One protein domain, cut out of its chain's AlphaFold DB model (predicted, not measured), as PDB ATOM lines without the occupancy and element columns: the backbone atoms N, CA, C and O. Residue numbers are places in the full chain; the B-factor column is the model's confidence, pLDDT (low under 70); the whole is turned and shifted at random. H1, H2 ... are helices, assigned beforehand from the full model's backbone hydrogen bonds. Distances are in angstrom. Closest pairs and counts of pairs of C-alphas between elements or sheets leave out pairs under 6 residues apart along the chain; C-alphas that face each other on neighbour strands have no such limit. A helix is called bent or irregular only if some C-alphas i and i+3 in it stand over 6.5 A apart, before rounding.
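AT A GLANCE: This is residues 154 to 208 and 223 to 333 of the 415 residues of an uncharacterized protein of Nitrospirae bacterium (UniProt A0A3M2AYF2). Helix H7 is the core of a nine-helix, up-and-down bundle, with H1, H3, H4, H6, H8 and H9 packed round it in a ring that is loose between H4 and H6 and between H6 and H8. H2 packs on the outside against H1 and H3, and H5 packs on the outside, far from H2, against H4 and H6. The printed part has 166 residues, with nine named helices, H1 to H9 in order along the chain, and no named strand; the class is all helix. It is compact, with a radius of gyration of the C-alphas of 14.9 A, and rounded, spanning 43 by 38 by 33 A.

HOW THE PARTS SIT: H1, residues 156 to 167, and H2, residues 170 to 186, form a hairpin at a shallow tilt of 28 degrees; their closest C-alphas, Ile 167 and Leu 173, are 4.2 A apart. H2 is irregular: C-alphas 171 and 174 are 7.8 A apart. H3, residues 192 to 208, touches H1 the same way at 12 degrees, a shallow tilt, closest at the C-alphas of Thr 160 and Val 197, 6.0 A. H5, residues 239 to 250, and H6, residues 257 to 270, are a hairpin at a shallow tilt of 14 degrees, with the C-alphas of Ala 244 and Ala 260 closest at 4.7 A. The hub is H7, residues 275 to 291, which touches six helices. Among them is H4, residues 223 to 237, opposite ways at a steep tilt of 50 degrees; the C-alphas of Leu 230 and Val 280 are closest, 6.5 A. H8, residues 295 to 308, and H9, residues 313 to 333, form a hairpin at a shallow tilt of 27 degrees, closest at the C-alphas of Cys 302 and Tyr 319, 4.8 A. H2 and H5 are apart. Every O i to N i+4 pair is within hydrogen-bond range in H1, H5, H6, H7 and H8, against 11 of 13 in H2, 12 of 13 in H3, 10 of 11 in H4 and 15 of 17 in H9.

IN THESE COORDINATES: H1 begins at C-alpha 156, (-28.011, 58.018, -3.770). From first to last C-alpha H2 measures 25.3 A, H3 24.2 A, H7 24.0 A and H9, the longest, 29.4 A. H7 begins at C-alpha 275, (-33.811, 56.887, 0.155), and H9 ends at C-alpha 333, (-26.565, 27.385, -5.159).

THE WHOLE: The two C-alphas farthest apart, of Glu 171 and Met 251, are 44.0 A apart. Residues 209 to 222 are cut out between H3 and H4, and C-alphas 208 and 223 are 14.2 A apart across the cut. Of the links printed whole, H5 to H6 is short and the others are tight. Mean pLDDT of the printed part is 87.3; it is under 70 at residues 190, 206 to 208, 223 to 226 and 254 to 256.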
ATOM      1  N   GLN A 154     -30.441  61.708  -9.076       92.00
ATOM      2  CA  GLN A 154     -29.706  62.006  -7.843       92.00
ATOM      3  C   GLN A 154     -29.998  61.029  -6.697       92.00
ATOM      4  O   GLN A 154     -29.514  61.226  -5.588       92.00
ATOM      5  N   ASN A 155     -30.776  59.964  -6.928       92.62
ATOM      6  CA  ASN A 155     -31.078  58.996  -5.879       92.62
ATOM      7  C   ASN A 155     -29.812  58.229  -5.460       92.62
ATOM      8  O   ASN A 155     -29.331  57.348  -6.178       92.62
ATOM      9  N   VAL A 156     -29.280  58.560  -4.280       91.50
ATOM     10  CA  VAL A 156     -28.011  58.018  -3.770       91.50
ATOM     11  C   VAL A 156     -28.047  56.497  -3.649       91.50
ATOM     12  O   VAL A 156     -27.086  55.834  -4.047       91.50
ATOM     13  N   LEU A 157     -29.156  55.920  -3.171       93.06
ATOM     14  CA  LEU A 157     -29.278  54.468  -3.044       93.06
ATOM     15  C   LEU A 157     -29.232  53.787  -4.415       93.06
ATOM     16  O   LEU A 157     -28.431  52.880  -4.606       93.06
ATOM     17  N   ALA A 158     -30.023  54.242  -5.388       94.56
ATOM     18  CA  ALA A 158     -30.035  53.652  -6.727       94.56
ATOM     19  C   ALA A 158     -28.658  53.741  -7.409       94.56
ATOM     20  O   ALA A 158     -28.201  52.764  -8.004       94.56
ATOM     21  N   ARG A 159     -27.952  54.871  -7.261       95.50
ATOM     22  CA  ARG A 159     -26.573  55.029  -7.758       95.50
ATOM     23  C   ARG A 159     -25.613  54.051  -7.073       95.50
ATOM     24  O   ARG A 159     -24.806  53.419  -7.752       95.50
ATOM     25  N   THR A 160     -25.738  53.889  -5.756       93.69
ATOM     26  CA  THR A 160     -24.911  52.975  -4.952       93.69
ATOM     27  C   THR A 160     -25.142  51.516  -5.341       93.69
ATOM     28  O   THR A 160     -24.184  50.784  -5.573       93.69
ATOM     29  N   LEU A 161     -26.402  51.095  -5.475       93.81
ATOM     30  CA  LEU A 161     -26.756  49.735  -5.887       93.81
ATOM     31  C   LEU A 161     -26.309  49.445  -7.326       93.81
ATOM     32  O   LEU A 161     -25.815  48.355  -7.601       93.81
ATOM     33  N   ARG A 162     -26.406  50.425  -8.237       95.69
ATOM     34  CA  ARG A 162     -25.841  50.304  -9.589       95.69
ATOM     35  C   ARG A 162     -24.333  50.083  -9.535       95.69
ATOM     36  O   ARG A 162     -23.846  49.149 -10.158       95.69
ATOM     37  N   ALA A 163     -23.603  50.914  -8.788       92.62
ATOM     38  CA  ALA A 163     -22.157  50.774  -8.627       92.62
ATOM     39  C   ALA A 163     -21.784  49.396  -8.053       92.62
ATOM     40  O   ALA A 163     -20.868  48.752  -8.561       92.62
ATOM     41  N   ALA A 164     -22.549  48.908  -7.069       90.88
ATOM     42  CA  ALA A 164     -22.387  47.578  -6.490       90.88
ATOM     43  C   ALA A 164     -22.551  46.450  -7.524       90.88
ATOM     44  O   ALA A 164     -21.740  45.531  -7.537       90.88
ATOM     45  N   LEU A 165     -23.540  46.528  -8.422       90.56
ATOM     46  CA  LEU A 165     -23.692  45.535  -9.494       90.56
ATOM     47  C   LEU A 165     -22.578  45.627 -10.545       90.56
ATOM     48  O   LEU A 165     -22.099  44.598 -11.016       90.56
ATOM     49  N   LEU A 166     -22.142  46.839 -10.898       89.38
ATOM     50  CA  LEU A 166     -21.096  47.036 -11.908       89.38
ATOM     51  C   LEU A 166     -19.750  46.444 -11.474       89.38
ATOM     52  O   LEU A 166     -19.037  45.897 -12.310       89.38
ATOM     53  N   ILE A 167     -19.406  46.500 -10.184       85.56
ATOM     54  CA  ILE A 167     -18.153  45.901  -9.698       85.56
ATOM     55  C   ILE A 167     -18.173  44.368  -9.668       85.56
ATOM     56  O   ILE A 167     -17.113  43.758  -9.608       85.56
ATOM     57  N   GLN A 168     -19.345  43.731  -9.744       79.62
ATOM     58  CA  GLN A 168     -19.450  42.267  -9.817       79.62
ATOM     59  C   GLN A 168     -19.162  41.711 -11.221       79.62
ATOM     60  O   GLN A 168     -19.045  40.497 -11.386       79.62
ATOM     61  N   GLN A 169     -19.055  42.582 -12.226       78.62
ATOM     62  CA  GLN A 169     -18.778  42.228 -13.614       78.62
ATOM     63  C   GLN A 169     -17.364  42.688 -13.987       78.62
ATOM     64  O   GLN A 169     -17.059  43.875 -13.826       78.62
ATOM     65  N   PRO A 170     -16.489  41.795 -14.486       70.12
ATOM     66  CA  PRO A 170     -15.131  42.165 -14.875       70.12
ATOM     67  C   PRO A 170     -15.077  43.338 -15.865       70.12
ATOM     68  O   PRO A 170     -14.241  44.226 -15.716       70.12
ATOM     69  N   GLU A 171     -16.000  43.373 -16.825       73.12
ATOM     70  CA  GLU A 171     -16.109  44.390 -17.872       73.12
ATOM     71  C   GLU A 171     -16.480  45.786 -17.361       73.12
ATOM     72  O   GLU A 171     -16.047  46.794 -17.919       73.12
ATOM     73  N   THR A 172     -17.256  45.871 -16.281       81.25
ATOM     74  CA  THR A 172     -17.705  47.148 -15.713       81.25
ATOM     75  C   THR A 172     -17.060  47.460 -14.370       81.25
ATOM     76  O   THR A 172     -17.444  48.436 -13.723       81.25
ATOM     77  N   LEU A 173     -16.045  46.691 -13.959       80.38
ATOM     78  CA  LEU A 173     -15.379  46.843 -12.668       80.38
ATOM     79  C   LEU A 173     -14.864  48.271 -12.456       80.38
ATOM     80  O   LEU A 173     -15.199  48.911 -11.459       80.38
ATOM     81  N   SER A 174     -14.101  48.800 -13.415       80.25
ATOM     82  CA  SER A 174     -13.566  50.164 -13.342       80.25
ATOM     83  C   SER A 174     -14.677  51.213 -13.292       80.25
ATOM     84  O   SER A 174     -14.586  52.158 -12.512       80.25
ATOM     85  N   GLN A 175     -15.755  51.029 -14.063       86.94
ATOM     86  CA  GLN A 175     -16.908  51.936 -14.048       86.94
ATOM     87  C   GLN A 175     -17.610  51.930 -12.687       86.94
ATOM     88  O   GLN A 175     -17.966  52.987 -12.170       86.94
ATOM     89  N   GLY A 176     -17.783  50.752 -12.082       87.38
ATOM     90  CA  GLY A 176     -18.368  50.612 -10.752       87.38
ATOM     91  C   GLY A 176     -17.506  51.248  -9.659       87.38
ATOM     92  O   GLY A 176     -18.037  51.953  -8.803       87.38
ATOM     93  N   ILE A 177     -16.179  51.072  -9.715       85.62
ATOM     94  CA  ILE A 177     -15.240  51.710  -8.775       85.62
ATOM     95  C   ILE A 177     -15.320  53.237  -8.886       85.62
ATOM     96  O   ILE A 177     -15.507  53.904  -7.868       85.62
ATOM     97  N   MET A 178     -15.252  53.787 -10.103       87.50
ATOM     98  CA  MET A 178     -15.377  55.233 -10.324       87.50
ATOM     99  C   MET A 178     -16.725  55.764  -9.823       87.50
ATOM    100  O   MET A 178     -16.766  56.785  -9.140       87.50
ATOM    101  N   ALA A 179     -17.818  55.037 -10.075       89.12
ATOM    102  CA  ALA A 179     -19.140  55.418  -9.591       89.12
ATOM    103  C   ALA A 179     -19.196  55.483  -8.053       89.12
ATOM    104  O   ALA A 179     -19.740  56.442  -7.508       89.12
ATOM    105  N   PHE A 180     -18.603  54.519  -7.338       89.00
ATOM    106  CA  PHE A 180     -18.496  54.589  -5.876       89.00
ATOM    107  C   PHE A 180     -17.721  55.826  -5.409       89.00
ATOM    108  O   PHE A 180     -18.162  56.507  -4.484       89.00
ATOM    109  N   GLU A 181     -16.593  56.138  -6.047       88.62
ATOM    110  CA  GLU A 181     -15.766  57.297  -5.695       88.62
ATOM    111  C   GLU A 181     -16.469  58.632  -5.950       88.62
ATOM    112  O   GLU A 181     -16.308  59.569  -5.169       88.62
ATOM    113  N   GLU A 182     -17.244  58.736  -7.027       89.88
ATOM    114  CA  GLU A 182     -18.053  59.918  -7.328       89.88
ATOM    115  C   GLU A 182     -19.158  60.127  -6.293       89.88
ATOM    116  O   GLU A 182     -19.327  61.241  -5.794       89.88
ATOM    117  N   ILE A 183     -19.891  59.066  -5.941       89.88
ATOM    118  CA  ILE A 183     -20.947  59.147  -4.923       89.88
ATOM    119  C   ILE A 183     -20.328  59.508  -3.566       89.88
ATOM    120  O   ILE A 183     -20.852  60.361  -2.858       89.88
ATOM    121  N   GLN A 184     -19.182  58.911  -3.223       86.75
ATOM    122  CA  GLN A 184     -18.488  59.184  -1.965       86.75
ATOM    123  C   GLN A 184     -17.942  60.616  -1.885       86.75
ATOM    124  O   GLN A 184     -17.980  61.205  -0.812       86.75
ATOM    125  N   ARG A 185     -17.464  61.190  -3.000       86.75
ATOM    126  CA  ARG A 185     -17.039  62.601  -3.069       86.75
ATOM    127  C   ARG A 185     -18.207  63.577  -2.940       86.75
ATOM    128  O   ARG A 185     -18.012  64.674  -2.429       86.75
ATOM    129  N   ALA A 186     -19.385  63.194  -3.428       84.38
ATOM    130  CA  ALA A 186     -20.593  64.007  -3.327       84.38
ATOM    131  C   ALA A 186     -21.251  63.933  -1.939       84.38
ATOM    132  O   ALA A 186     -21.940  64.871  -1.548       84.38
ATOM    133  N   ALA A 187     -21.046  62.840  -1.200       84.00
ATOM    134  CA  ALA A 187     -21.590  62.663   0.140       84.00
ATOM    135  C   ALA A 187     -20.768  63.434   1.186       84.00
ATOM    136  O   ALA A 187     -19.540  63.350   1.225       84.00
ATOM    137  N   GLU A 188     -21.444  64.127   2.103       80.69
ATOM    138  CA  GLU A 188     -20.772  64.737   3.251       80.69
ATOM    139  C   GLU A 188     -20.101  63.658   4.112       80.69
ATOM    140  O   GLU A 188     -20.676  62.594   4.380       80.69
ATOM    141  N   ALA A 189     -18.877  63.925   4.576       71.25
ATOM    142  CA  ALA A 189     -18.148  62.998   5.431       71.25
ATOM    143  C   ALA A 189     -18.964  62.673   6.697       71.25
ATOM    144  O   ALA A 189     -19.449  63.567   7.383       71.25
ATOM    145  N   ASN A 190     -19.093  61.382   7.024       66.00
ATOM    146  CA  ASN A 190     -19.913  60.842   8.125       66.00
ATOM    147  C   ASN A 190     -21.441  60.934   7.963       66.00
ATOM    148  O   ASN A 190     -22.158  60.481   8.861       66.00
ATOM    149  N   SER A 191     -21.952  61.413   6.827       82.00
ATOM    150  CA  SER A 191     -23.380  61.308   6.508       82.00
ATOM    151  C   SER A 191     -23.847  59.847   6.461       82.00
ATOM    152  O   SER A 191     -23.062  58.905   6.298       82.00
ATOM    153  N   LEU A 192     -25.157  59.641   6.606       77.75
ATOM    154  CA  LEU A 192     -25.774  58.329   6.398       77.75
ATOM    155  C   LEU A 192     -25.546  57.821   4.964       77.75
ATOM    156  O   LEU A 192     -25.332  56.631   4.761       77.75
ATOM    157  N   GLU A 193     -25.521  58.726   3.987       83.00
ATOM    158  CA  GLU A 193     -25.202  58.427   2.590       83.00
ATOM    159  C   GLU A 193     -23.797  57.840   2.454       83.00
ATOM    160  O   GLU A 193     -23.637  56.746   1.913       83.00
ATOM    161  N   ALA A 194     -22.789  58.497   3.038       82.38
ATOM    162  CA  ALA A 194     -21.419  57.994   3.046       82.38
ATOM    163  C   ALA A 194     -21.316  56.610   3.717       82.38
ATOM    164  O   ALA A 194     -20.551  55.759   3.261       82.38
ATOM    165  N   GLN A 195     -22.099  56.354   4.770       81.38
ATOM    166  CA  GLN A 195     -22.134  55.054   5.450       81.38
ATOM    167  C   GLN A 195     -22.747  53.952   4.574       81.38
ATOM    168  O   GLN A 195     -22.186  52.860   4.514       81.38
ATOM    169  N   ILE A 196     -23.843  54.228   3.857       83.25
ATOM    170  CA  ILE A 196     -24.463  53.276   2.915       83.25
ATOM    171  C   ILE A 196     -23.492  52.947   1.778       83.25
ATOM    172  O   ILE A 196     -23.283  51.778   1.454       83.25
ATOM    173  N   VAL A 197     -22.864  53.973   1.199       84.38
ATOM    174  CA  VAL A 197     -21.881  53.826   0.117       84.38
ATOM    175  C   VAL A 197     -20.705  52.970   0.579       84.38
ATOM    176  O   VAL A 197     -20.331  52.023  -0.110       84.38
ATOM    177  N   THR A 198     -20.172  53.256   1.770       85.19
ATOM    178  CA  THR A 198     -19.076  52.489   2.379       85.19
ATOM    179  C   THR A 198     -19.489  51.042   2.627       85.19
ATOM    180  O   THR A 198     -18.757  50.136   2.244       85.19
ATOM    181  N   PHE A 199     -20.684  50.807   3.179       84.62
ATOM    182  CA  PHE A 199     -21.191  49.457   3.416       84.62
ATOM    183  C   PHE A 199     -21.268  48.643   2.122       84.62
ATOM    184  O   PHE A 199     -20.688  47.563   2.053       84.62
ATOM    185  N   TYR A 200     -21.936  49.152   1.081       82.88
ATOM    186  CA  TYR A 200     -22.063  48.416  -0.178       82.88
ATOM    187  C   TYR A 200     -20.720  48.253  -0.886       82.88
ATOM    188  O   TYR A 200     -20.468  47.187  -1.449       82.88
ATOM    189  N   ARG A 201     -19.846  49.264  -0.833       83.25
ATOM    190  CA  ARG A 201     -18.494  49.171  -1.384       83.25
ATOM    191  C   ARG A 201     -17.705  48.075  -0.686       83.25
ATOM    192  O   ARG A 201     -17.223  47.185  -1.367       83.25
ATOM    193  N   GLU A 202     -17.599  48.098   0.638       81.69
ATOM    194  CA  GLU A 202     -16.824  47.109   1.396       81.69
ATOM    195  C   GLU A 202     -17.440  45.712   1.287       81.69
ATOM    196  O   GLU A 202     -16.726  44.756   0.993       81.69
ATOM    197  N   HIS A 203     -18.765  45.584   1.414       78.38
ATOM    198  CA  HIS A 203     -19.468  44.306   1.267       78.38
ATOM    199  C   HIS A 203     -19.179  43.645  -0.092       78.38
ATOM    200  O   HIS A 203     -18.907  42.446  -0.152       78.38
ATOM    201  N   ASN A 204     -19.163  44.424  -1.177       74.81
ATOM    202  CA  ASN A 204     -18.872  43.918  -2.521       74.81
ATOM    203  C   ASN A 204     -17.359  43.885  -2.847       74.81
ATOM    204  O   ASN A 204     -16.917  43.075  -3.652       74.81
ATOM    205  N   GLN A 205     -16.514  44.698  -2.211       72.19
ATOM    206  CA  GLN A 205     -15.054  44.620  -2.366       72.19
ATOM    207  C   GLN A 205     -14.465  43.414  -1.635       72.19
ATOM    208  O   GLN A 205     -13.552  42.783  -2.157       72.19
ATOM    209  N   HIS A 206     -14.995  43.042  -0.468       64.81
ATOM    210  CA  HIS A 206     -14.629  41.790   0.199       64.81
ATOM    211  C   HIS A 206     -14.957  40.571  -0.667       64.81
ATOM    212  O   HIS A 206     -14.208  39.593  -0.667       64.81
ATOM    213  N   GLN A 207     -16.032  40.667  -1.454       59.31
ATOM    214  CA  GLN A 207     -16.358  39.692  -2.486       59.31
ATOM    215  C   GLN A 207     -15.296  39.665  -3.612       59.31
ATOM    216  O   GLN A 207     -14.959  38.604  -4.116       59.31
ATOM    217  N   LEU A 208     -14.672  40.787  -3.966       55.53
ATOM    218  CA  LEU A 208     -13.681  40.837  -5.053       55.53
ATOM    219  C   LEU A 208     -12.226  40.566  -4.614       55.53
ATOM    220  O   LEU A 208     -11.430  40.084  -5.416       55.53
ATOM    221  N   VAL A 223     -16.315  43.603   8.419       51.22
ATOM    222  CA  VAL A 223     -17.770  43.437   8.283       51.22
ATOM    223  C   VAL A 223     -18.513  43.579   9.623       51.22
ATOM    224  O   VAL A 223     -19.611  44.132   9.654       51.22
ATOM    225  N   SER A 224     -17.923  43.140  10.742       57.38
ATOM    226  CA  SER A 224     -18.540  43.277  12.073       57.38
ATOM    227  C   SER A 224     -18.652  44.743  12.508       57.38
ATOM    228  O   SER A 224     -19.709  45.160  12.977       57.38
ATOM    229  N   TYR A 225     -17.624  45.551  12.234       56.41
ATOM    230  CA  TYR A 225     -17.599  46.979  12.556       56.41
ATOM    231  C   TYR A 225     -18.631  47.778  11.745       56.41
ATOM    232  O   TYR A 225     -19.329  48.642  12.280       56.41
ATOM    233  N   LEU A 226     -18.791  47.472  10.454       66.25
ATOM    234  CA  LEU A 226     -19.821  48.108   9.629       66.25
ATOM    235  C   LEU A 226     -21.241  47.709  10.041       66.25
ATOM    236  O   LEU A 226     -22.137  48.557  10.062       66.25
ATOM    237  N   SER A 227     -21.442  46.438  10.398       71.06
ATOM    238  CA  SER A 227     -22.723  45.932  10.902       71.06
ATOM    239  C   SER A 227     -23.135  46.664  12.188       71.06
ATOM    240  O   SER A 227     -24.280  47.094  12.313       71.06
ATOM    241  N   GLU A 228     -22.185  46.917  13.096       78.94
ATOM    242  CA  GLU A 228     -22.400  47.706  14.318       78.94
ATOM    243  C   GLU A 228     -22.730  49.183  14.043       78.94
ATOM    244  O   GLU A 228     -23.566  49.775  14.734       78.94
ATOM    245  N   ARG A 229     -22.127  49.801  13.018       80.31
ATOM    246  CA  ARG A 229     -22.477  51.181  12.635       80.31
ATOM    247  C   ARG A 229     -23.891  51.274  12.069       80.31
ATOM    248  O   ARG A 229     -24.617  52.193  12.450       80.31
ATOM    249  N   LEU A 230     -24.305  50.335  11.213       83.00
ATOM    250  CA  LEU A 230     -25.682  50.279  10.700       83.00
ATOM    251  C   LEU A 230     -26.690  50.097  11.835       83.00
ATOM    252  O   LEU A 230     -27.683  50.810  11.914       83.00
ATOM    253  N   ASP A 231     -26.387  49.190  12.752       86.81
ATOM    254  CA  ASP A 231     -27.150  48.905  13.960       86.81
ATOM    255  C   ASP A 231     -27.450  50.169  14.800       86.81
ATOM    256  O   ASP A 231     -28.590  50.390  15.223       86.81
ATOM    257  N   LEU A 232     -26.468  51.063  14.975       88.25
ATOM    258  CA  LEU A 232     -26.671  52.349  15.658       88.25
ATOM    259  C   LEU A 232     -27.622  53.291  14.907       88.25
ATOM    260  O   LEU A 232     -28.355  54.051  15.546       88.25
ATOM    261  N   GLN A 233     -27.627  53.253  13.574       90.38
ATOM    262  CA  GLN A 233     -28.579  54.027  12.776       90.38
ATOM    263  C   GLN A 233     -29.975  53.413  12.842       90.38
ATOM    264  O   GLN A 233     -30.952  54.136  13.013       90.38
ATOM    265  N   ILE A 234     -30.078  52.085  12.813       92.25
ATOM    266  CA  ILE A 234     -31.352  51.369  12.955       92.25
ATOM    267  C   ILE A 234     -31.984  51.662  14.305       92.25
ATOM    268  O   ILE A 234     -33.182  51.904  14.358       92.25
ATOM    269  N   LYS A 235     -31.200  51.764  15.384       94.62
ATOM    270  CA  LYS A 235     -31.712  52.203  16.689       94.62
ATOM    271  C   LYS A 235     -32.474  53.530  16.615       94.62
ATOM    272  O   LYS A 235     -33.432  53.708  17.361       94.62
ATOM    273  N   LYS A 236     -32.049  54.457  15.748       92.94
ATOM    274  CA  LYS A 236     -32.710  55.754  15.546       92.94
ATOM    275  C   LYS A 236     -33.884  55.662  14.571       92.94
ATOM    276  O   LYS A 236     -34.912  56.276  14.822       92.94
ATOM    277  N   LEU A 237     -33.721  54.919  13.476       93.75
ATOM    278  CA  LEU A 237     -34.706  54.821  12.391       93.75
ATOM    279  C   LEU A 237     -35.884  53.897  12.732       93.75
ATOM    280  O   LEU A 237     -37.021  54.215  12.414       93.75
ATOM    281  N   SER A 238     -35.612  52.763  13.377       95.69
ATOM    282  CA  SER A 238     -36.601  51.785  13.834       95.69
ATOM    283  C   SER A 238     -36.154  51.155  15.165       95.69
ATOM    284  O   SER A 238     -35.501  50.103  15.194       95.69
ATOM    285  N   PRO A 239     -36.507  51.778  16.307       95.69
ATOM    286  CA  PRO A 239     -36.186  51.250  17.633       95.69
ATOM    287  C   PRO A 239     -36.726  49.833  17.875       95.69
ATOM    288  O   PRO A 239     -36.101  49.056  18.601       95.69
ATOM    289  N   LYS A 240     -37.862  49.482  17.254       95.25
ATOM    290  CA  LYS A 240     -38.445  48.137  17.339       95.25
ATOM    291  C   LYS A 240     -37.580  47.103  16.623       95.25
ATOM    292  O   LYS A 240     -37.193  46.118  17.251       95.25
ATOM    293  N   ALA A 241     -37.179  47.376  15.377       93.50
ATOM    294  CA  ALA A 241     -36.260  46.511  14.639       93.50
ATOM    295  C   ALA A 241     -34.937  46.341  15.388       93.50
ATOM    296  O   ALA A 241     -34.451  45.224  15.556       93.50
ATOM    297  N   TRP A 242     -34.394  47.430  15.933       94.31
ATOM    298  CA  TRP A 242     -33.207  47.372  16.783       94.31
ATOM    299  C   TRP A 242     -33.389  46.450  17.994       94.31
ATOM    300  O   TRP A 242     -32.541  45.594  18.250       94.31
ATOM    301  N   SER A 243     -34.494  46.597  18.731       93.56
ATOM    302  CA  SER A 243     -34.792  45.756  19.894       93.56
ATOM    303  C   SER A 243     -34.883  44.277  19.515       93.56
ATOM    304  O   SER A 243     -34.286  43.436  20.189       93.56
ATOM    305  N   ALA A 244     -35.562  43.960  18.410       92.00
ATOM    306  CA  ALA A 244     -35.681  42.597  17.904       92.00
ATOM    307  C   ALA A 244     -34.313  42.005  17.503       92.00
ATOM    308  O   ALA A 244     -33.996  40.876  17.881       92.00
ATOM    309  N   ILE A 245     -33.452  42.790  16.839       90.06
ATOM    310  CA  ILE A 245     -32.067  42.395  16.520       90.06
ATOM    311  C   ILE A 245     -31.290  42.059  17.802       90.06
ATOM    312  O   ILE A 245     -30.647  41.008  17.883       90.06
ATOM    313  N   GLN A 246     -31.361  42.921  18.824       92.00
ATOM    314  CA  GLN A 246     -30.669  42.691  20.098       92.00
ATOM    315  C   GLN A 246     -31.204  41.465  20.838       92.00
ATOM    316  O   GLN A 246     -30.425  40.694  21.401       92.00
ATOM    317  N   GLN A 247     -32.519  41.254  20.828       89.38
ATOM    318  CA  GLN A 247     -33.134  40.090  21.453       89.38
ATOM    319  C   GLN A 247     -32.675  38.794  20.782       89.38
ATOM    320  O   GLN A 247     -32.244  37.874  21.476       89.38
ATOM    321  N   GLY A 248     -32.691  38.722  19.449       85.69
ATOM    322  CA  GLY A 248     -32.229  37.519  18.762       85.69
ATOM    323  C   GLY A 248     -30.734  37.253  18.967       85.69
ATOM    324  O   GLY A 248     -30.359  36.088  19.103       85.69
ATOM    325  N   ARG A 249     -29.891  38.291  19.097       86.31
ATOM    326  CA  ARG A 249     -28.481  38.121  19.503       86.31
ATOM    327  C   ARG A 249     -28.350  37.493  20.891       86.31
ATOM    328  O   ARG A 249     -27.558  36.572  21.065       86.31
ATOM    329  N   ARG A 250     -29.143  37.948  21.869       86.62
ATOM    330  CA  ARG A 250     -29.144  37.385  23.236       86.62
ATOM    331  C   ARG A 250     -29.580  35.922  23.270       86.62
ATOM    332  O   ARG A 250     -29.083  35.169  24.095       86.62
ATOM    333  N   MET A 251     -30.472  35.520  22.366       85.50
ATOM    334  CA  MET A 251     -30.916  34.127  22.233       85.50
ATOM    335  C   MET A 251     -29.933  33.242  21.447       85.50
ATOM    336  O   MET A 251     -30.263  32.106  21.126       85.50
ATOM    337  N   GLY A 252     -28.745  33.748  21.098       80.88
ATOM    338  CA  GLY A 252     -27.747  32.998  20.334       80.88
ATOM    339  C   GLY A 252     -28.129  32.766  18.870       80.88
ATOM    340  O   GLY A 252     -27.445  32.020  18.175       80.88
ATOM    341  N   SER A 253     -29.193  33.408  18.372       74.69
ATOM    342  CA  SER A 253     -29.495  33.375  16.943       74.69
ATOM    343  C   SER A 253     -28.501  34.273  16.207       74.69
ATOM    344  O   SER A 253     -28.324  35.451  16.539       74.69
ATOM    345  N   THR A 254     -27.842  33.720  15.195       65.50
ATOM    346  CA  THR A 254     -26.978  34.468  14.283       65.50
ATOM    347  C   THR A 254     -27.842  35.393  13.422       65.50
ATOM    348  O   THR A 254     -28.237  35.032  12.317       65.50
ATOM    349  N   GLY A 255     -28.183  36.573  13.954       58.94
ATOM    350  CA  GLY A 255     -28.825  37.646  13.187       58.94
ATOM    351  C   GLY A 255     -30.245  38.049  13.600       58.94
ATOM    352  O   GLY A 255     -31.035  38.424  12.745       58.94
ATOM    353  N   GLY A 256     -30.622  37.996  14.880       64.50
ATOM    354  CA  GLY A 256     -31.886  38.617  15.322       64.50
ATOM    355  C   GLY A 256     -33.156  37.771  15.113       64.50
ATOM    356  O   GLY A 256     -34.157  38.006  15.787       64.50
ATOM    357  N   GLY A 257     -33.109  36.754  14.247       80.31
ATOM    358  CA  GLY A 257     -34.212  35.820  13.993       80.31
ATOM    359  C   GLY A 257     -35.387  36.414  13.199       80.31
ATOM    360  O   GLY A 257     -35.350  37.554  12.741       80.31
ATOM    361  N   GLU A 258     -36.458  35.628  13.050       88.19
ATOM    362  CA  GLU A 258     -37.705  36.017  12.357       88.19
ATOM    363  C   GLU A 258     -38.345  37.334  12.856       88.19
ATOM    364  O   GLU A 258     -38.846  38.098  12.021       88.19
ATOM    365  N   PRO A 259     -38.317  37.665  14.168       91.12
ATOM    366  CA  PRO A 259     -38.855  38.937  14.649       91.12
ATOM    367  C   PRO A 259     -38.097  40.144  14.088       91.12
ATOM    368  O   PRO A 259     -38.715  41.123  13.687       91.12
ATOM    369  N   ALA A 260     -36.764  40.067  13.998       92.88
ATOM    370  CA  ALA A 260     -35.947  41.163  13.481       92.88
ATOM    371  C   ALA A 260     -36.210  41.435  11.996       92.88
ATOM    372  O   ALA A 260     -36.297  42.593  11.596       92.88
ATOM    373  N   LEU A 261     -36.370  40.377  11.190       94.94
ATOM    374  CA  LEU A 261     -36.730  40.517   9.777       94.94
ATOM    375  C   LEU A 261     -38.093  41.198   9.622       94.94
ATOM    376  O   LEU A 261     -38.200  42.151   8.865       94.94
ATOM    377  N   SER A 262     -39.096  40.763  10.384       95.88
ATOM    378  CA  SER A 262     -40.461  41.298  10.279       95.88
ATOM    379  C   SER A 262     -40.538  42.782  10.675       95.88
ATOM    380  O   SER A 262     -41.183  43.575   9.996       95.88
ATOM    381  N   GLU A 263     -39.818  43.194  11.721       96.81
ATOM    382  CA  GLU A 263     -39.750  44.608  12.128       96.81
ATOM    383  C   GLU A 263     -38.984  45.486  11.119       96.81
ATOM    384  O   GLU A 263     -39.293  46.668  10.952       96.81
ATOM    385  N   LEU A 264     -37.979  44.933  10.428       96.38
ATOM    386  CA  LEU A 264     -37.285  45.639   9.346       96.38
ATOM    387  C   LEU A 264     -38.158  45.777   8.093       96.38
ATOM    388  O   LEU A 264     -38.075  46.804   7.424       96.38
ATOM    389  N   GLU A 265     -38.992  44.784   7.785       97.44
ATOM    390  CA  GLU A 265     -39.944  44.831   6.665       97.44
ATOM    391  C   GLU A 265     -40.946  45.966   6.841       97.44
ATOM    392  O   GLU A 265     -41.078  46.809   5.955       97.44
ATOM    393  N   GLN A 266     -41.552  46.060   8.027       96.88
ATOM    394  CA  GLN A 266     -42.442  47.169   8.358       96.88
ATOM    395  C   GLN A 266     -41.715  48.521   8.249       96.88
ATOM    396  O   GLN A 266     -42.223  49.467   7.650       96.88
ATOM    397  N   ALA A 267     -40.493  48.619   8.780       96.69
ATOM    398  CA  ALA A 267     -39.723  49.857   8.702       96.69
ATOM    399  C   ALA A 267     -39.377  50.253   7.251       96.69
ATOM    400  O   ALA A 267     -39.324  51.441   6.932       96.69
ATOM    401  N   LEU A 268     -39.139  49.283   6.361       97.06
ATOM    402  CA  LEU A 268     -38.900  49.532   4.937       97.06
ATOM    403  C   LEU A 268     -40.141  50.093   4.236       97.06
ATOM    404  O   LEU A 268     -40.013  51.035   3.451       97.06
ATOM    405  N   GLU A 269     -41.325  49.557   4.538       95.44
ATOM    406  CA  GLU A 269     -42.604  50.073   4.032       95.44
ATOM    407  C   GLU A 269     -42.846  51.523   4.478       95.44
ATOM    408  O   GLU A 269     -43.227  52.376   3.670       95.44
ATOM    409  N   GLU A 270     -42.555  51.827   5.746       95.50
ATOM    410  CA  GLU A 270     -42.705  53.165   6.328       95.50
ATOM    411  C   GLU A 270     -41.698  54.178   5.746       95.50
ATOM    412  O   GLU A 270     -42.041  55.335   5.495       95.50
ATOM    413  N   GLN A 271     -40.453  53.759   5.491       94.50
ATOM    414  CA  GLN A 271     -39.365  54.637   5.027       94.50
ATOM    415  C   GLN A 271     -39.217  54.704   3.503       94.50
ATOM    416  O   GLN A 271     -38.250  55.270   2.991       94.50
ATOM    417  N   GLN A 272     -40.185  54.188   2.751       90.50
ATOM    418  CA  GLN A 272     -40.144  54.096   1.291       90.50
ATOM    419  C   GLN A 272     -39.961  55.419   0.534       90.50
ATOM    420  O   GLN A 272     -39.733  55.357  -0.667       90.50
ATOM    421  N   GLN A 273     -40.128  56.585   1.173       89.25
ATOM    422  CA  GLN A 273     -39.930  57.918   0.578       89.25
ATOM    423  C   GLN A 273     -38.569  58.532   0.940       89.25
ATOM    424  O   GLN A 273     -38.144  59.501   0.316       89.25
ATOM    425  N   ASN A 274     -37.869  57.974   1.932       91.69
ATOM    426  CA  ASN A 274     -36.566  58.446   2.383       91.69
ATOM    427  C   ASN A 274     -35.474  57.487   1.878       91.69
ATOM    428  O   ASN A 274     -35.248  56.446   2.498       91.69
ATOM    429  N   PRO A 275     -34.768  57.807   0.777       88.25
ATOM    430  CA  PRO A 275     -33.811  56.887   0.155       88.25
ATOM    431  C   PRO A 275     -32.662  56.492   1.088       88.25
ATOM    432  O   PRO A 275     -32.128  55.388   0.982       88.25
ATOM    433  N   VAL A 276     -32.295  57.377   2.013       88.75
ATOM    434  CA  VAL A 276     -31.198  57.167   2.954       88.75
ATOM    435  C   VAL A 276     -31.630  56.226   4.077       88.75
ATOM    436  O   VAL A 276     -30.982  55.207   4.310       88.75
ATOM    437  N   ALA A 277     -32.756  56.513   4.738       92.19
ATOM    438  CA  ALA A 277     -33.294  55.631   5.773       92.19
ATOM    439  C   ALA A 277     -33.635  54.245   5.204       92.19
ATOM    440  O   ALA A 277     -33.245  53.227   5.780       92.19
ATOM    441  N   PHE A 278     -34.274  54.213   4.032       95.06
ATOM    442  CA  PHE A 278     -34.567  52.984   3.304       95.06
ATOM    443  C   PHE A 278     -33.289  52.202   2.986       95.06
ATOM    444  O   PHE A 278     -33.236  50.999   3.211       95.06
ATOM    445  N   GLY A 279     -32.232  52.873   2.520       91.69
ATOM    446  CA  GLY A 279     -30.955  52.235   2.204       91.69
ATOM    447  C   GLY A 279     -30.276  51.577   3.410       91.69
ATOM    448  O   GLY A 279     -29.781  50.459   3.281       91.69
ATOM    449  N   VAL A 280     -30.294  52.227   4.582       92.38
ATOM    450  CA  VAL A 280     -29.771  51.657   5.842       92.38
ATOM    451  C   VAL A 280     -30.565  50.419   6.260       92.38
ATOM    452  O   VAL A 280     -29.975  49.382   6.569       92.38
ATOM    453  N   LEU A 281     -31.897  50.522   6.258       95.44
ATOM    454  CA  LEU A 281     -32.784  49.419   6.630       95.44
ATOM    455  C   LEU A 281     -32.632  48.242   5.662       95.44
ATOM    456  O   LEU A 281     -32.505  47.102   6.105       95.44
ATOM    457  N   LEU A 282     -32.562  48.521   4.358       95.19
ATOM    458  CA  LEU A 282     -32.406  47.515   3.311       95.19
ATOM    459  C   LEU A 282     -31.075  46.785   3.457       95.19
ATOM    460  O   LEU A 282     -31.055  45.560   3.456       95.19
ATOM    461  N   ALA A 283     -29.972  47.523   3.617       90.81
ATOM    462  CA  ALA A 283     -28.643  46.942   3.790       90.81
ATOM    463  C   ALA A 283     -28.622  45.921   4.936       90.81
ATOM    464  O   ALA A 283     -28.132  44.802   4.770       90.81
ATOM    465  N   ARG A 284     -29.218  46.275   6.080       91.44
ATOM    466  CA  ARG A 284     -29.298  45.359   7.218       91.44
ATOM    467  C   ARG A 284     -30.265  44.209   6.998       91.44
ATOM    468  O   ARG A 284     -29.954  43.085   7.375       91.44
ATOM    469  N   TYR A 285     -31.427  44.478   6.416       94.12
ATOM    470  CA  TYR A 285     -32.408  43.444   6.122       94.12
ATOM    471  C   TYR A 285     -31.824  42.371   5.196       94.12
ATOM    472  O   TYR A 285     -31.973  41.185   5.479       94.12
ATOM    473  N   LEU A 286     -31.088  42.767   4.152       91.06
ATOM    474  CA  LEU A 286     -30.418  41.834   3.244       91.06
ATOM    475  C   LEU A 286     -29.313  41.033   3.938       91.06
ATOM    476  O   LEU A 286     -29.240  39.824   3.733       91.06
ATOM    477  N   ASP A 287     -28.510  41.674   4.789       87.19
ATOM    478  CA  ASP A 287     -27.492  40.999   5.605       87.19
ATOM    479  C   ASP A 287     -28.123  39.918   6.502       87.19
ATOM    480  O   ASP A 287     -27.745  38.748   6.435       87.19
ATOM    481  N   LEU A 288     -29.175  40.264   7.256       88.62
ATOM    482  CA  LEU A 288     -29.888  39.310   8.114       88.62
ATOM    483  C   LEU A 288     -30.605  38.213   7.319       88.62
ATOM    484  O   LEU A 288     -30.592  37.045   7.711       88.62
ATOM    485  N   ALA A 289     -31.225  38.565   6.192       90.00
ATOM    486  CA  ALA A 289     -31.886  37.599   5.326       90.00
ATOM    487  C   ALA A 289     -30.872  36.621   4.723       90.00
ATOM    488  O   ALA A 289     -31.169  35.434   4.594       90.00
ATOM    489  N   GLN A 290     -29.664  37.074   4.393       85.50
ATOM    490  CA  GLN A 290     -28.593  36.203   3.930       85.50
ATOM    491  C   GLN A 290     -28.118  35.265   5.044       85.50
ATOM    492  O   GLN A 290     -28.093  34.051   4.828       85.50
ATOM    493  N   THR A 291     -27.815  35.782   6.243       84.12
ATOM    494  CA  THR A 291     -27.347  34.949   7.369       84.12
ATOM    495  C   THR A 291     -28.400  33.946   7.835       84.12
ATOM    496  O   THR A 291     -28.055  32.837   8.233       84.12
ATOM    497  N   ALA A 292     -29.686  34.298   7.749       86.69
ATOM    498  CA  ALA A 292     -30.803  33.421   8.097       86.69
ATOM    499  C   ALA A 292     -31.265  32.506   6.942       86.69
ATOM    500  O   ALA A 292     -32.253  31.786   7.089       86.69
ATOM    501  N   ASN A 293     -30.597  32.535   5.780       85.56
ATOM    502  CA  ASN A 293     -31.005  31.814   4.567       85.56
ATOM    503  C   ASN A 293     -32.467  32.103   4.136       85.56
ATOM    504  O   ASN A 293     -33.205  31.228   3.680       85.56
ATOM    505  N   ARG A 294     -32.888  33.362   4.277       91.25
ATOM    506  CA  ARG A 294     -34.196  33.921   3.902       91.25
ATOM    507  C   ARG A 294     -34.135  34.833   2.671       91.25
ATOM    508  O   ARG A 294     -35.043  35.627   2.457       91.25
ATOM    509  N   LEU A 295     -33.123  34.698   1.810       89.69
ATOM    510  CA  LEU A 295     -33.035  35.461   0.551       89.69
ATOM    511  C   LEU A 295     -34.314  35.407  -0.319       89.69
ATOM    512  O   LEU A 295     -34.694  36.457  -0.833       89.69
ATOM    513  N   PRO A 296     -35.039  34.271  -0.449       91.12
ATOM    514  CA  PRO A 296     -36.316  34.254  -1.171       91.12
ATOM    515  C   PRO A 296     -37.365  35.218  -0.598       91.12
ATOM    516  O   PRO A 296     -38.085  35.858  -1.361       91.12
ATOM    517  N   ARG A 297     -37.412  35.372   0.734       94.12
ATOM    518  CA  ARG A 297     -38.295  36.330   1.417       94.12
ATOM    519  C   ARG A 297     -37.908  37.765   1.063       94.12
ATOM    520  O   ARG A 297     -38.777  38.556   0.718       94.12
ATOM    521  N   ALA A 298     -36.609  38.064   1.042       93.50
ATOM    522  CA  ALA A 298     -36.126  39.392   0.681       93.50
ATOM    523  C   ALA A 298     -36.422  39.776  -0.777       93.50
ATOM    524  O   ALA A 298     -36.769  40.925  -1.055       93.50
ATOM    525  N   ILE A 299     -36.326  38.813  -1.700       93.56
ATOM    526  CA  ILE A 299     -36.704  39.006  -3.106       93.56
ATOM    527  C   ILE A 299     -38.201  39.313  -3.214       93.56
ATOM    528  O   ILE A 299     -38.570  40.283  -3.877       93.56
ATOM    529  N   ALA A 300     -39.046  38.522  -2.541       95.94
ATOM    530  CA  ALA A 300     -40.494  38.712  -2.544       95.94
ATOM    531  C   ALA A 300     -40.894  40.083  -1.977       95.94
ATOM    532  O   ALA A 300     -41.654  40.803  -2.620       95.94
ATOM    533  N   LEU A 301     -40.314  40.483  -0.840       96.88
ATOM    534  CA  LEU A 301     -40.553  41.796  -0.243       96.88
ATOM    535  C   LEU A 301     -40.181  42.930  -1.204       96.88
ATOM    536  O   LEU A 301     -40.984  43.827  -1.434       96.88
ATOM    537  N   CYS A 302     -38.974  42.920  -1.777       96.94
ATOM    538  CA  CYS A 302     -38.553  44.017  -2.652       96.94
ATOM    539  C   CYS A 302     -39.403  44.087  -3.927       96.94
ATOM    540  O   CYS A 302     -39.686  45.185  -4.405       96.94
ATOM    541  N   ALA A 303     -39.826  42.937  -4.466       96.81
ATOM    542  CA  ALA A 303     -40.761  42.887  -5.586       96.81
ATOM    543  C   ALA A 303     -42.109  43.524  -5.210       96.81
ATOM    544  O   ALA A 303     -42.579  44.409  -5.922       96.81
ATOM    545  N   GLN A 304     -42.671  43.148  -4.058       97.62
ATOM    546  CA  GLN A 304     -43.914  43.712  -3.530       97.62
ATOM    547  C   GLN A 304     -43.798  45.222  -3.284       97.62
ATOM    548  O   GLN A 304     -44.667  45.979  -3.707       97.62
ATOM    549  N   LEU A 305     -42.711  45.692  -2.664       96.62
ATOM    550  CA  LEU A 305     -42.463  47.121  -2.442       96.62
ATOM    551  C   LEU A 305     -42.391  47.896  -3.764       96.62
ATOM    552  O   LEU A 305     -42.925  48.999  -3.863       96.62
ATOM    553  N   ALA A 306     -41.748  47.334  -4.791       96.38
ATOM    554  CA  ALA A 306     -41.674  47.956  -6.110       96.38
ATOM    555  C   ALA A 306     -43.036  47.991  -6.831       96.38
ATOM    556  O   ALA A 306     -43.291  48.928  -7.589       96.38
ATOM    557  N   GLU A 307     -43.899  46.999  -6.594       96.69
ATOM    558  CA  GLU A 307     -45.255  46.922  -7.151       96.69
ATOM    559  C   GLU A 307     -46.228  47.876  -6.449       96.69
ATOM    560  O   GLU A 307     -46.926  48.639  -7.116       96.69
ATOM    561  N   LEU A 308     -46.234  47.891  -5.114       96.19
ATOM    562  CA  LEU A 308     -47.073  48.788  -4.312       96.19
ATOM    563  C   LEU A 308     -46.674  50.257  -4.485       96.19
ATOM    564  O   LEU A 308     -47.513  51.156  -4.376       96.19
ATOM    565  N   HIS A 309     -45.395  50.516  -4.771       94.62
ATOM    566  CA  HIS A 309     -44.835  51.862  -4.845       94.62
ATOM    567  C   HIS A 309     -44.059  52.092  -6.152       94.62
ATOM    568  O   HIS A 309     -42.855  52.359  -6.132       94.62
ATOM    569  N   PRO A 310     -44.738  52.093  -7.317       93.12
ATOM    570  CA  PRO A 310     -44.091  52.161  -8.635       93.12
ATOM    571  C   PRO A 310     -43.380  53.499  -8.916       93.12
ATOM    572  O   PRO A 310     -42.615  53.630  -9.883       93.12
ATOM    573  N   GLN A 311     -43.643  54.515  -8.086       92.44
ATOM    574  CA  GLN A 311     -42.973  55.816  -8.125       92.44
ATOM    575  C   GLN A 311     -41.786  55.924  -7.168       92.44
ATOM    576  O   GLN A 311     -41.076  56.919  -7.231       92.44
ATOM    577  N   SER A 312     -41.538  54.922  -6.319       94.94
ATOM    578  CA  SER A 312     -40.401  54.904  -5.403       94.94
ATOM    579  C   SER A 312     -39.140  54.398  -6.125       94.94
ATOM    580  O   SER A 312     -39.022  53.195  -6.393       94.94
ATOM    581  N   PRO A 313     -38.169  55.272  -6.466       94.69
ATOM    582  CA  PRO A 313     -36.943  54.843  -7.136       94.69
ATOM    583  C   PRO A 313     -36.111  53.899  -6.255       94.69
ATOM    584  O   PRO A 313     -35.537  52.946  -6.775       94.69
ATOM    585  N   GLN A 314     -36.095  54.096  -4.931       94.56
ATOM    586  CA  GLN A 314     -35.420  53.193  -3.988       94.56
ATOM    587  C   GLN A 314     -36.029  51.788  -3.968       94.56
ATOM    588  O   GLN A 314     -35.270  50.826  -4.028       94.56
ATOM    589  N   ALA A 315     -37.361  51.645  -3.952       95.50
ATOM    590  CA  ALA A 315     -37.999  50.325  -3.976       95.50
ATOM    591  C   ALA A 315     -37.688  49.579  -5.284       95.50
ATOM    592  O   ALA A 315     -37.300  48.410  -5.280       95.50
ATOM    593  N   LYS A 316     -37.760  50.288  -6.417       96.81
ATOM    594  CA  LYS A 316     -37.435  49.729  -7.733       96.81
ATOM    595  C   LYS A 316     -35.959  49.339  -7.864       96.81
ATOM    596  O   LYS A 316     -35.654  48.267  -8.387       96.81
ATOM    597  N   ALA A 317     -35.049  50.182  -7.372       95.81
ATOM    598  CA  ALA A 317     -33.620  49.890  -7.371       95.81
ATOM    599  C   ALA A 317     -33.273  48.724  -6.434       95.81
ATOM    600  O   ALA A 317     -32.484  47.859  -6.809       95.81
ATOM    601  N   ALA A 318     -33.904  48.655  -5.258       96.19
ATOM    602  CA  ALA A 318     -33.766  47.536  -4.332       96.19
ATOM    603  C   ALA A 318     -34.210  46.223  -4.974       96.19
ATOM    604  O   ALA A 318     -33.463  45.247  -4.923       96.19
ATOM    605  N   TYR A 319     -35.359  46.216  -5.660       97.12
ATOM    606  CA  TYR A 319     -35.807  45.042  -6.405       97.12
ATOM    607  C   TYR A 319     -34.803  44.633  -7.489       97.12
ATOM    608  O   TYR A 319     -34.432  43.464  -7.572       97.12
ATOM    609  N   GLY A 320     -34.303  45.591  -8.275       95.62
ATOM    610  CA  GLY A 320     -33.261  45.323  -9.268       95.62
ATOM    611  C   GLY A 320     -31.998  44.706  -8.657       95.62
ATOM    612  O   GLY A 320     -31.471  43.729  -9.182       95.62
ATOM    613  N   TYR A 321     -31.556  45.214  -7.508       94.88
ATOM    614  CA  TYR A 321     -30.381  44.701  -6.810       94.88
ATOM    615  C   TYR A 321     -30.578  43.276  -6.276       94.88
ATOM    616  O   TYR A 321     -29.726  42.419  -6.518       94.88
ATOM    617  N   VAL A 322     -31.688  42.981  -5.586       94.19
ATOM    618  CA  VAL A 322     -31.934  41.629  -5.039       94.19
ATOM    619  C   VAL A 322     -32.238  40.598  -6.125       94.19
ATOM    620  O   VAL A 322     -31.929  39.420  -5.948       94.19
ATOM    621  N   LEU A 323     -32.792  41.027  -7.262       91.44
ATOM    622  CA  LEU A 323     -32.952  40.190  -8.447       91.44
ATOM    623  C   LEU A 323     -31.580  39.771  -8.998       91.44
ATOM    624  O   LEU A 323     -31.325  38.586  -9.204       91.44
ATOM    625  N   ALA A 324     -30.677  40.739  -9.170       89.62
ATOM    626  CA  ALA A 324     -29.342  40.509  -9.711       89.62
ATOM    627  C   ALA A 324     -28.415  39.729  -8.770       89.62
ATOM    628  O   ALA A 324     -27.596  38.952  -9.246       89.62
ATOM    629  N   THR A 325     -28.522  39.937  -7.456       86.88
ATOM    630  CA  THR A 325     -27.627  39.316  -6.463       86.88
ATOM    631  C   THR A 325     -28.273  38.100  -5.808       86.88
ATOM    632  O   THR A 325     -27.804  36.978  -5.972       86.88
ATOM    633  N   GLY A 326     -29.409  38.286  -5.136       84.69
ATOM    634  CA  GLY A 326     -30.090  37.241  -4.375       84.69
ATOM    635  C   GLY A 326     -30.622  36.096  -5.239       84.69
ATOM    636  O   GLY A 326     -30.366  34.928  -4.935       84.69
ATOM    637  N   GLN A 327     -31.352  36.400  -6.318       85.69
ATOM    638  CA  GLN A 327     -31.908  35.346  -7.177       85.69
ATOM    639  C   GLN A 327     -30.815  34.655  -7.999       85.69
ATOM    640  O   GLN A 327     -30.835  33.431  -8.132       85.69
ATOM    641  N   ALA A 328     -29.827  35.412  -8.485       81.75
ATOM    642  CA  ALA A 328     -28.662  34.836  -9.143       81.75
ATOM    643  C   ALA A 328     -27.915  33.869  -8.218       81.75
ATOM    644  O   ALA A 328     -27.606  32.752  -8.624       81.75
ATOM    645  N   ASP A 329     -27.682  34.241  -6.959       83.19
ATOM    646  CA  ASP A 329     -27.022  33.374  -5.985       83.19
ATOM    647  C   ASP A 329     -27.862  32.141  -5.627       83.19
ATOM    648  O   ASP A 329     -27.311  31.077  -5.340       83.19
ATOM    649  N   ALA A 330     -29.196  32.232  -5.653       85.81
ATOM    650  CA  ALA A 330     -30.068  31.068  -5.493       85.81
ATOM    651  C   ALA A 330     -29.911  30.072  -6.654       85.81
ATOM    652  O   ALA A 330     -29.688  28.886  -6.404       85.81
ATOM    653  N   ILE A 331     -29.934  30.556  -7.902       87.00
ATOM    654  CA  ILE A 331     -29.675  29.735  -9.097       87.00
ATOM    655  C   ILE A 331     -28.282  29.118  -9.026       87.00
ATOM    656  O   ILE A 331     -28.107  27.930  -9.313       87.00
ATOM    657  N   MET A 332     -27.296  29.905  -8.588       84.75
ATOM    658  CA  MET A 332     -25.952  29.393  -8.408       84.75
ATOM    659  C   MET A 332     -25.955  28.258  -7.371       84.75
ATOM    660  O   MET A 332     -25.555  27.138  -7.677       84.75
ATOM    661  N   ARG A 333     -26.503  28.455  -6.173       85.81
ATOM    662  CA  ARG A 333     -26.565  27.385  -5.159       85.81
ATOM    663  C   ARG A 333     -27.250  26.110  -5.657       85.81
ATOM    664  O   ARG A 333     -26.726  25.024  -5.417       85.81
TER     665      ARG A 333